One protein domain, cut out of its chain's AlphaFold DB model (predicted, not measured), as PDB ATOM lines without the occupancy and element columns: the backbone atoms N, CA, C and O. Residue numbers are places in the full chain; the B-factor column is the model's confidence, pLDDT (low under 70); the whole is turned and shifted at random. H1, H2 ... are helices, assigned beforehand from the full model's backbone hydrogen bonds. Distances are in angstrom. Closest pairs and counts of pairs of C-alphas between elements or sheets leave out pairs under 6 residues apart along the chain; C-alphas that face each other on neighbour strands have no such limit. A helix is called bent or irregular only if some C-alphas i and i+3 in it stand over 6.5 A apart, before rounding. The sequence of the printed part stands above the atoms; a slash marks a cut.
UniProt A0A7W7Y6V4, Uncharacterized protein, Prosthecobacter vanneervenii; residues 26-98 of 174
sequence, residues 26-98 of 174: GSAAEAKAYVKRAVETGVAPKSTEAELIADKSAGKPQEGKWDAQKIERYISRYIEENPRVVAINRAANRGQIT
ATOM      1  N   GLY A  26      21.203 -32.791 -26.177       49.12
ATOM      2  CA  GLY A  26      20.630 -33.019 -24.856       49.12
ATOM      3  C   GLY A  26      19.160 -32.599 -24.836       49.12
ATOM      4  O   GLY A  26      18.814 -31.526 -24.385       49.12
ATOM      5  N   SER A  27      18.246 -33.434 -25.324       58.34
ATOM      6  CA  SER A  27      16.798 -33.178 -25.415       58.34
ATOM      7  C   SER A  27      16.339 -32.102 -26.422       58.34
ATOM      8  O   SER A  27      16.987 -31.089 -26.683       58.34
ATOM      9  N   ALA A  28      15.127 -32.292 -26.956       59.84
ATOM     10  CA  ALA A  28      14.438 -31.321 -27.816       59.84
ATOM     11  C   ALA A  28      14.191 -29.958 -27.130       59.84
ATOM     12  O   ALA A  28      13.976 -28.950 -27.807       59.84
ATOM     13  N   ALA A  29      14.238 -29.906 -25.793       63.56
ATOM     14  CA  ALA A  29      14.071 -28.677 -25.026       63.56
ATOM     15  C   ALA A  29      15.270 -27.725 -25.182       63.56
ATOM     16  O   ALA A  29      15.064 -26.521 -25.333       63.56
ATOM     17  N   GLU A  30      16.502 -28.247 -25.228       60.97
ATOM     18  CA  GLU A  30      17.714 -27.442 -25.451       60.97
ATOM     19  C   GLU A  30      17.738 -26.837 -26.861       60.97
ATOM     20  O   GLU A  30      18.035 -25.653 -27.037       60.97
ATOM     21  N   ALA A  31      17.365 -27.626 -27.873       61.62
ATOM     22  CA  ALA A  31      17.252 -27.146 -29.250       61.62
ATOM     23  C   ALA A  31      16.224 -26.011 -29.354       61.62
ATOM     24  O   ALA A  31      16.517 -24.953 -29.908       61.62
ATOM     25  N   LYS A  32      15.050 -26.179 -28.736       67.19
ATOM     26  CA  LYS A  32      13.999 -25.155 -28.731       67.19
ATOM     27  C   LYS A  32      14.417 -23.876 -27.993       67.19
ATOM     28  O   LYS A  32      14.106 -22.783 -28.461       67.19
ATOM     29  N   ALA A  33      15.130 -23.994 -26.871       69.25
ATOM     30  CA  ALA A  33      15.634 -22.843 -26.120       69.25
ATOM     31  C   ALA A  33      16.652 -22.029 -26.935       69.25
ATOM     32  O   ALA A  33      16.540 -20.804 -27.008       69.25
ATOM     33  N   TYR A  34      17.586 -22.709 -27.607       70.44
ATOM     34  CA  TYR A  34      18.532 -22.074 -28.525       70.44
ATOM     35  C   TYR A  34      17.814 -21.350 -29.665       70.44
ATOM     36  O   TYR A  34      18.067 -20.171 -29.894       70.44
ATOM     37  N   VAL A  35      16.898 -22.032 -30.359       71.19
ATOM     38  CA  VAL A  35      16.226 -21.463 -31.534       71.19
ATOM     39  C   VAL A  35      15.392 -20.247 -31.158       71.19
ATOM     40  O   VAL A  35      15.506 -19.209 -31.808       71.19
ATOM     41  N   LYS A  36      14.640 -20.321 -30.055       77.75
ATOM     42  CA  LYS A  36      13.902 -19.167 -29.534       77.75
ATOM     43  C   LYS A  36      14.835 -17.974 -29.315       77.75
ATOM     44  O   LYS A  36      14.558 -16.873 -29.786       77.75
ATOM     45  N   ARG A  37      15.971 -18.201 -28.650       76.62
ATOM     46  CA  ARG A  37      16.938 -17.143 -28.353       76.62
ATOM     47  C   ARG A  37      17.618 -16.597 -29.610       76.62
ATOM     48  O   ARG A  37      17.814 -15.387 -29.723       76.62
ATOM     49  N   ALA A  38      17.931 -17.450 -30.578       73.62
ATOM     50  CA  ALA A  38      18.518 -17.057 -31.854       73.62
ATOM     51  C   ALA A  38      17.547 -16.208 -32.694       73.62
ATOM     52  O   ALA A  38      17.964 -15.221 -33.301       73.62
ATOM     53  N   VAL A  39      16.249 -16.527 -32.682       78.19
ATOM     54  CA  VAL A  39      15.210 -15.738 -33.366       78.19
ATOM     55  C   VAL A  39      14.990 -14.388 -32.677       78.19
ATOM     56  O   VAL A  39      14.949 -13.355 -33.350       78.19
ATOM     57  N   GLU A  40      14.913 -14.360 -31.341       80.75
ATOM     58  CA  GLU A  40      14.784 -13.120 -30.555       80.75
ATOM     59  C   GLU A  40      15.952 -12.158 -30.791       80.75
ATOM     60  O   GLU A  40      15.769 -10.949 -30.950       80.75
ATOM     61  N   THR A  41      17.167 -12.698 -30.828       75.75
ATOM     62  CA  THR A  41      18.382 -11.900 -30.993       75.75
ATOM     63  C   THR A  41      18.688 -11.570 -32.451       75.75
ATOM     64  O   THR A  41      19.513 -10.687 -32.692       75.75
ATOM     65  N   GLY A  42      17.986 -12.177 -33.413       73.56
ATOM     66  CA  GLY A  42      18.184 -11.977 -34.852       73.56
ATOM     67  C   GLY A  42      19.355 -12.757 -35.443       73.56
ATOM     68  O   GLY A  42      19.743 -12.507 -36.578       73.56
ATOM     69  N   VAL A  43      19.924 -13.702 -34.700       77.25
ATOM     70  CA  VAL A  43      20.910 -14.651 -35.235       77.25
ATOM     71  C   VAL A  43      20.257 -15.550 -36.288       77.25
ATOM     72  O   VAL A  43      20.863 -15.820 -37.318       77.25
ATOM     73  N   ALA A  44      18.997 -15.942 -36.073       71.88
ATOM     74  CA  ALA A  44      18.229 -16.760 -37.005       71.88
ATOM     75  C   ALA A  44      16.939 -16.060 -37.471       71.88
ATOM     76  O   ALA A  44      16.291 -15.351 -36.687       71.88
ATOM     77  N   PRO A  45      16.518 -16.267 -38.729       70.25
ATOM     78  CA  PRO A  45      15.198 -15.861 -39.178       70.25
ATOM     79  C   PRO A  45      14.125 -16.814 -38.631       70.25
ATOM     80  O   PRO A  45      14.318 -18.029 -38.554       70.25
ATOM     81  N   LYS A  46      12.953 -16.270 -38.300       67.00
ATOM     82  CA  LYS A  46      11.804 -17.024 -37.774       67.00
ATOM     83  C   LYS A  46      11.336 -18.131 -38.729       67.00
ATOM     84  O   LYS A  46      10.847 -19.160 -38.283       67.00
ATOM     85  N   SER A  47      11.524 -17.947 -40.037       61.88
ATOM     86  CA  SER A  47      11.221 -18.938 -41.079       61.88
ATOM     87  C   SER A  47      12.021 -20.240 -40.938       61.88
ATOM     88  O   SER A  47      11.528 -21.290 -41.334       61.88
ATOM     89  N   THR A  48      13.200 -20.195 -40.311       61.47
ATOM     90  CA  THR A  48      14.068 -21.368 -40.089       61.47
ATOM     91  C   THR A  48      13.862 -22.026 -38.724       61.47
ATOM     92  O   THR A  48      14.565 -22.968 -38.388       61.47
ATOM     93  N   GLU A  49      12.895 -21.573 -37.915       58.12
ATOM     94  CA  GLU A  49      12.677 -22.089 -36.556       58.12
ATOM     95  C   GLU A  49      12.379 -23.599 -36.546       58.12
ATOM     96  O   GLU A  49      12.963 -24.338 -35.758       58.12
ATOM     97  N   ALA A  50      11.531 -24.080 -37.459       51.28
ATOM     98  CA  ALA A  50      11.213 -25.504 -37.574       51.28
ATOM     99  C   ALA A  50      12.400 -26.333 -38.090       51.28
ATOM    100  O   ALA A  50      12.627 -27.444 -37.618       51.28
ATOM    101  N   GLU A  51      13.171 -25.770 -39.018       53.88
ATOM    102  CA  GLU A  51      14.326 -26.414 -39.642       53.88
ATOM    103  C   GLU A  51      15.495 -26.508 -38.654       53.88
ATOM    104  O   GLU A  51      16.054 -27.576 -38.465       53.88
ATOM    105  N   LEU A  52      15.764 -25.451 -37.883       54.84
ATOM    106  CA  LEU A  52      16.778 -25.437 -36.823       54.84
ATOM    107  C   LEU A  52      16.442 -26.366 -35.647       54.84
ATOM    108  O   LEU A  52      17.348 -26.897 -34.998       54.84
ATOM    109  N   ILE A  53      15.152 -26.557 -35.351       54.97
ATOM    110  CA  ILE A  53      14.685 -27.536 -34.360       54.97
ATOM    111  C   ILE A  53      14.821 -28.966 -34.913       54.97
ATOM    112  O   ILE A  53      15.200 -29.865 -34.159       54.97
ATOM    113  N   ALA A  54      14.547 -29.173 -36.206       48.84
ATOM    114  CA  ALA A  54      14.636 -30.470 -36.878       48.84
ATOM    115  C   ALA A  54      16.087 -30.929 -37.110       48.84
ATOM    116  O   ALA A  54      16.413 -32.074 -36.802       48.84
ATOM    117  N   ASP A  55      16.974 -30.028 -37.538       50.44
ATOM    118  CA  ASP A  55      18.396 -30.307 -37.804       50.44
ATOM    119  C   ASP A  55      19.257 -30.381 -36.541       50.44
ATOM    120  O   ASP A  55      20.464 -30.629 -36.605       50.44
ATOM    121  N   LYS A  56      18.669 -30.115 -35.368       51.56
ATOM    122  CA  LYS A  56      19.342 -30.042 -34.061       51.56
ATOM    123  C   LYS A  56      20.554 -29.087 -33.987       51.56
ATOM    124  O   LYS A  56      21.110 -28.961 -32.896       51.56
ATOM    125  N   SER A  57      21.009 -28.432 -35.069       49.25
ATOM    126  CA  SER A  57      22.326 -27.757 -35.090       49.25
ATOM    127  C   SER A  57      22.760 -27.086 -36.412       49.25
ATOM    128  O   SER A  57      23.961 -27.039 -36.668       49.25
ATOM    129  N   ALA A  58      21.895 -26.499 -37.249       39.94
ATOM    130  CA  ALA A  58      22.440 -25.679 -38.347       39.94
ATOM    131  C   ALA A  58      23.134 -24.420 -37.762       39.94
ATOM    132  O   ALA A  58      22.489 -23.550 -37.172       39.94
ATOM    133  N   GLY A  59      24.473 -24.381 -37.838       44.84
ATOM    134  CA  GLY A  59      25.329 -23.299 -37.324       44.84
ATOM    135  C   GLY A  59      25.940 -23.492 -35.925       44.84
ATOM    136  O   GLY A  59      26.565 -22.565 -35.423       44.84
ATOM    137  N   LYS A  60      25.798 -24.652 -35.267       49.19
ATOM    138  CA  LYS A  60      26.467 -24.897 -33.970       49.19
ATOM    139  C   LYS A  60      27.894 -25.447 -34.170       49.19
ATOM    140  O   LYS A  60      28.042 -26.419 -34.907       49.19
ATOM    141  N   PRO A  61      28.938 -24.919 -33.498       45.38
ATOM    142  CA  PRO A  61      30.217 -25.621 -33.378       45.38
ATOM    143  C   PRO A  61      30.027 -27.024 -32.771       45.38
ATOM    144  O   PRO A  61      29.201 -27.209 -31.875       45.38
ATOM    145  N   GLN A  62      30.788 -28.003 -33.272       52.00
ATOM    146  CA  GLN A  62      30.609 -29.456 -33.069       52.00
ATOM    147  C   GLN A  62      30.797 -29.982 -31.621       52.00
ATOM    148  O   GLN A  62      30.843 -31.192 -31.413       52.00
ATOM    149  N   GLU A  63      30.890 -29.135 -30.590       43.78
ATOM    150  CA  GLU A  63      31.388 -29.550 -29.268       43.78
ATOM    151  C   GLU A  63      30.338 -29.594 -28.139       43.78
ATOM    152  O   GLU A  63      29.916 -28.572 -27.594       43.78
ATOM    153  N   GLY A  64      30.029 -30.813 -27.678       54.75
ATOM    154  CA  GLY A  64      29.499 -31.107 -26.338       54.75
ATOM    155  C   GLY A  64      28.081 -30.607 -26.008       54.75
ATOM    156  O   GLY A  64      27.325 -30.153 -26.863       54.75
ATOM    157  N   LYS A  65      27.697 -30.722 -24.724       58.84
ATOM    158  CA  LYS A  65      26.412 -30.204 -24.213       58.84
ATOM    159  C   LYS A  65      26.395 -28.672 -24.276       58.84
ATOM    160  O   LYS A  65      27.353 -28.023 -23.832       58.84
ATOM    161  N   TRP A  66      25.304 -28.121 -24.801       58.97
ATOM    162  CA  TRP A  66      25.056 -26.685 -24.932       58.97
ATOM    163  C   TRP A  66      24.234 -26.194 -23.742       58.97
ATOM    164  O   TRP A  66      23.008 -26.223 -23.763       58.97
ATOM    165  N   ASP A  67      24.916 -25.740 -22.695       66.81
ATOM    166  CA  ASP A  67      24.260 -25.021 -21.605       66.81
ATOM    167  C   ASP A  67      23.847 -23.598 -22.041       66.81
ATOM    168  O   ASP A  67      24.275 -23.074 -23.077       66.81
ATOM    169  N   ALA A  68      23.004 -22.947 -21.235       68.81
ATOM    170  CA  ALA A  68      22.538 -21.587 -21.505       68.81
ATOM    171  C   ALA A  68      23.691 -20.573 -21.637       68.81
ATOM    172  O   ALA A  68      23.596 -19.632 -22.420       68.81
ATOM    173  N   GLN A  69      24.802 -20.769 -20.920       71.75
ATOM    174  CA  GLN A  69      25.944 -19.854 -20.967       71.75
ATOM    175  C   GLN A  69      26.715 -19.965 -22.287       71.75
ATOM    176  O   GLN A  69      27.119 -18.945 -22.844       71.75
ATOM    177  N   LYS A  70      26.903 -21.175 -22.818       71.06
ATOM    178  CA  LYS A  70      27.507 -21.417 -24.132       71.06
ATOM    179  C   LYS A  70      26.641 -20.863 -25.255       71.06
ATOM    180  O   LYS A  70      27.183 -20.264 -26.180       71.06
ATOM    181  N   ILE A  71      25.318 -21.012 -25.146       69.69
ATOM    182  CA  ILE A  71      24.364 -20.407 -26.086       69.69
ATOM    183  C   ILE A  71      24.544 -18.886 -26.115       69.69
ATOM    184  O   ILE A  71      24.753 -18.329 -27.190       69.69
ATOM    185  N   GLU A  72      24.529 -18.221 -24.955       75.19
ATOM    186  CA  GLU A  72      24.712 -16.765 -24.900       75.19
ATOM    187  C   GLU A  72      26.085 -16.343 -25.436       75.19
ATOM    188  O   GLU A  72      26.154 -15.430 -26.251       75.19
ATOM    189  N   ARG A  73      27.176 -17.032 -25.070       78.44
ATOM    190  CA  ARG A  73      28.523 -16.714 -25.584       78.44
ATOM    191  C   ARG A  73      28.605 -16.810 -27.105       78.44
ATOM    192  O   ARG A  73      29.212 -15.946 -27.734       78.44
ATOM    193  N   TYR A  74      28.015 -17.853 -27.686       78.00
ATOM    194  CA  TYR A  74      27.965 -18.018 -29.135       78.00
ATOM    195  C   TYR A  74      27.155 -16.898 -29.793       78.00
ATOM    196  O   TYR A  74      27.628 -16.277 -30.739       78.00
ATOM    197  N   ILE A  75      25.964 -16.604 -29.265       80.00
ATOM    198  CA  ILE A  75      25.092 -15.547 -29.787       80.00
ATOM    199  C   ILE A  75      25.784 -14.183 -29.713       80.00
ATOM    200  O   ILE A  75      25.784 -13.458 -30.705       80.00
ATOM    201  N   SER A  76      26.408 -13.842 -28.584       81.31
ATOM    202  CA  SER A  76      27.163 -12.595 -28.429       81.31
ATOM    203  C   SER A  76      28.284 -12.486 -29.458       81.31
ATOM    204  O   SER A  76      28.341 -11.494 -30.179       81.31
ATOM    205  N   ARG A  77      29.107 -13.536 -29.601       80.19
ATOM    206  CA  ARG A  77      30.184 -13.569 -30.599       80.19
ATOM    207  C   ARG A  77      29.641 -13.405 -32.018       80.19
ATOM    208  O   ARG A  77      30.150 -12.596 -32.784       80.19
ATOM    209  N   TYR A  78      28.570 -14.119 -32.358       80.00
ATOM    210  CA  TYR A  78      27.967 -14.036 -33.684       80.00
ATOM    211  C   TYR A  78      27.429 -12.630 -33.987       80.00
ATOM    212  O   TYR A  78      27.587 -12.141 -35.104       80.00
ATOM    213  N   ILE A  79      26.797 -11.973 -33.008       83.44
ATOM    214  CA  ILE A  79      26.286 -10.603 -33.157       83.44
ATOM    215  C   ILE A  79      27.429  -9.617 -33.405       83.44
ATOM    216  O   ILE A  79      27.291  -8.747 -34.264       83.44
ATOM    217  N   GLU A  80      28.537  -9.759 -32.680       84.56
ATOM    218  CA  GLU A  80      29.730  -8.928 -32.855       84.56
ATOM    219  C   GLU A  80      30.367  -9.129 -34.238       84.56
ATOM    220  O   GLU A  80      30.726  -8.157 -34.900       84.56
ATOM    221  N   GLU A  81      30.446 -10.373 -34.715       80.44
ATOM    222  CA  GLU A  81      31.027 -10.713 -36.022       80.44
ATOM    223  C   GLU A  81      30.107 -10.366 -37.210       80.44
ATOM    224  O   GLU A  81      30.575 -10.107 -38.324       80.44
ATOM    225  N   ASN A  82      28.783 -10.370 -37.010       83.56
ATOM    226  CA  ASN A  82      27.790 -10.268 -38.088       83.56
ATOM    227  C   ASN A  82      26.660  -9.252 -37.812       83.56
ATOM    228  O   ASN A  82      25.481  -9.569 -38.014       83.56
ATOM    229  N   PRO A  83      26.962  -7.995 -37.433       88.44
ATOM    230  CA  PRO A  83      25.947  -7.040 -36.982       88.44
ATOM    231  C   PRO A  83      24.901  -6.706 -38.060       88.44
ATOM    232  O   PRO A  83      23.717  -6.546 -37.754       88.44
ATOM    233  N   ARG A  84      25.305  -6.642 -39.339       87.31
ATOM    234  CA  ARG A  84      24.393  -6.336 -40.460       87.31
ATOM    235  C   ARG A  84      23.418  -7.479 -40.742       87.31
ATOM    236  O   ARG A  84      22.226  -7.226 -40.896       87.31
ATOM    237  N   VAL A  85      23.898  -8.724 -40.739       86.44
ATOM    238  CA  VAL A  85      23.053  -9.920 -40.921       86.44
ATOM    239  C   VAL A  85      22.017 -10.003 -39.801       86.44
ATOM    240  O   VAL A  85      20.830 -10.204 -40.060       86.44
ATOM    241  N   VAL A  86      22.441  -9.740 -38.561       86.62
ATOM    242  CA  VAL A  86      21.543  -9.710 -37.402       86.62
ATOM    243  C   VAL A  86      20.469  -8.632 -37.545       86.62
ATOM    244  O   VAL A  86      19.294  -8.895 -37.279       86.62
ATOM    245  N   ALA A  87      20.826  -7.427 -37.993       87.69
ATOM    246  CA  ALA A  87      19.857  -6.356 -38.219       87.69
ATOM    247  C   ALA A  87      18.810  -6.730 -39.285       87.69
ATOM    248  O   ALA A  87      17.615  -6.513 -39.071       87.69
ATOM    249  N   ILE A  88      19.242  -7.351 -40.387       84.69
ATOM    250  CA  ILE A  88      18.363  -7.818 -41.470       84.69
ATOM    251  C   ILE A  88      17.391  -8.888 -40.958       84.69
ATOM    252  O   ILE A  88      16.178  -8.777 -41.144       84.69
ATOM    253  N   ASN A  89      17.898  -9.891 -40.242       85.88
ATOM    254  CA  ASN A  89      17.065 -10.935 -39.648       85.88
ATOM    255  C   ASN A  89      16.079 -10.365 -38.614       85.88
ATOM    256  O   ASN A  89      14.918 -10.764 -38.606       85.88
ATOM    257  N   ARG A  90      16.477  -9.387 -37.783       87.75
ATOM    258  CA  ARG A  90      15.544  -8.705 -36.862       87.75
ATOM    259  C   ARG A  90      14.434  -7.972 -37.606       87.75
ATOM    260  O   ARG A  90      13.281  -8.054 -37.182       87.75
ATOM    261  N   ALA A  91      14.761  -7.267 -38.687       86.00
ATOM    262  CA  ALA A  91      13.772  -6.569 -39.506       86.00
ATOM    263  C   ALA A  91      12.767  -7.559 -40.118       86.00
ATOM    264  O   ALA A  91      11.559  -7.326 -40.063       86.00
ATOM    265  N   ALA A  92      13.247  -8.704 -40.615       85.69
ATOM    266  CA  ALA A  92      12.392  -9.765 -41.143       85.69
ATOM    267  C   ALA A  92      11.519 -10.409 -40.052       85.69
ATOM    268  O   ALA A  92      10.313 -10.560 -40.233       85.69
ATOM    269  N   ASN A  93      12.086 -10.704 -38.877       84.25
ATOM    270  CA  ASN A  93      11.361 -11.297 -37.746       84.25
ATOM    271  C   ASN A  93      10.255 -10.377 -37.208       84.25
ATOM    272  O   ASN A  93       9.243 -10.859 -36.700       84.25
ATOM    273  N   ARG A  94      10.434  -9.057 -37.336       87.94
ATOM    274  CA  ARG A  94       9.429  -8.034 -37.003       87.94
ATOM    275  C   ARG A  94       8.431  -7.765 -38.134       87.94
ATOM    276  O   ARG A  94       7.546  -6.935 -37.955       87.94
ATOM    277  N   GLY A  95       8.577  -8.420 -39.287       84.94
ATOM    278  CA  GLY A  95       7.730  -8.207 -40.461       84.94
ATOM    279  C   GLY A  95       7.947  -6.864 -41.165       84.94
ATOM    280  O   GLY A  95       7.101  -6.452 -41.949       84.94
ATOM    281  N   GLN A  96       9.058  -6.168 -40.896       89.88
ATOM    282  CA  GLN A  96       9.389  -4.893 -41.547       89.88
ATOM    283  C   GLN A  96       9.865  -5.091 -42.991       89.88
ATOM    284  O   GLN A  96       9.721  -4.197 -43.819       89.88
ATOM    285  N   ILE A  97      10.429  -6.263 -43.287       87.69
ATOM    286  CA  ILE A  97      10.834  -6.687 -44.628       87.69
ATOM    287  C   ILE A  97      10.314  -8.100 -44.898       87.69
ATOM    288  O   ILE A  97      10.110  -8.886 -43.971       87.69
ATOM    289  N   THR A  98      10.104  -8.431 -46.171       88.25
ATOM    290  CA  THR A  98       9.686  -9.778 -46.577       88.25
ATOM    291  C   THR A  98      10.866 -10.751 -46.563       88.25
ATOM    292  O   THR A  98      12.022 -10.345 -46.676       88.25
TER     293      THR A  98
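What this domain is: This is residues 26 to 98 of the 174 residues of an uncharacterized protein of Prosthecobacter vanneervenii (UniProt A0A7W7Y6V4). A helical hairpin, H1 with H2 folded back beside it, has a third helix, H3, at another side of H1 and a fourth, H4, across the end where H1 and H3 finish. H3 meets H1 through residues 71 to 75 alone, and a long loop, residues 55 to 67, leads from H2 to H3 at the end away from H4. The printed part has 73 residues with four named helices, in the order H1, H2, H3, H4, and no named strand; the class is all helix. It is compact, with a radius of gyration of the C-alphas of 11.9 A, and the C-alphas span 35 by 25 by 16 A.

Where its parts are: Begin with the longest helix, H1, residues 27 to 41: find C-alpha 27 at (16.798, -33.178, -25.415) and go 22.1 A to C-alpha 41 at (18.382, -11.900, -30.993). H2, residues 46 to 54, is 13.8 A long and irregular: C-alphas 47 and 50 are 7.4 A apart. H3, residues 68 to 81, is 20.0 A long. H4, residues 83 to 93, is 15.2 A long and ends at C-alpha 93, at (11.361, -11.297, -37.746).

How they stand to each other: Start from H1, the hub, which touches the three other helices. H1 and H2 form a helical hairpin: they touch at a shallow tilt of 19 degrees, opposite ways, and their closest C-alphas, of Val 39 and Lys 46, are 5.7 A apart. H3 only just touches H1, with 3 pairs of C-alphas within 8 A; the closest, of Tyr 34 and Ile 71, are 6.5 A apart. These two run the same way at a shallow tilt of 34 degrees, only just short of steep. With its residues 39 to 41 alone, H1 touches H4, about perpendicular at 78 degrees; look at the C-alphas of Thr 41 and Arg 90, the closest, 7.3 A apart. H4 is close to H3 but not clearly touching, the closest C-alphas, of Ile 79 and Val 86, being 6.4 A apart. H2 and H3 are apart. In H3 and H4 every O i to N i+4 pair is within hydrogen-bond range; in H1 it is 10 of 11, in H2 3 of 5.

The domain as a whole: The C-alphas farthest apart, of Gly 64 and Gln 96, are 36.4 A apart. The printed part has no cut. The link from H2 to H3, 13 residues, is long; those from H1 to H2 and from H3 to H4 are tight. The mean pLDDT of the printed part is 70.2, and residues 26 to 33, residues 46 to 68 and residue 71 are under 70 in this model.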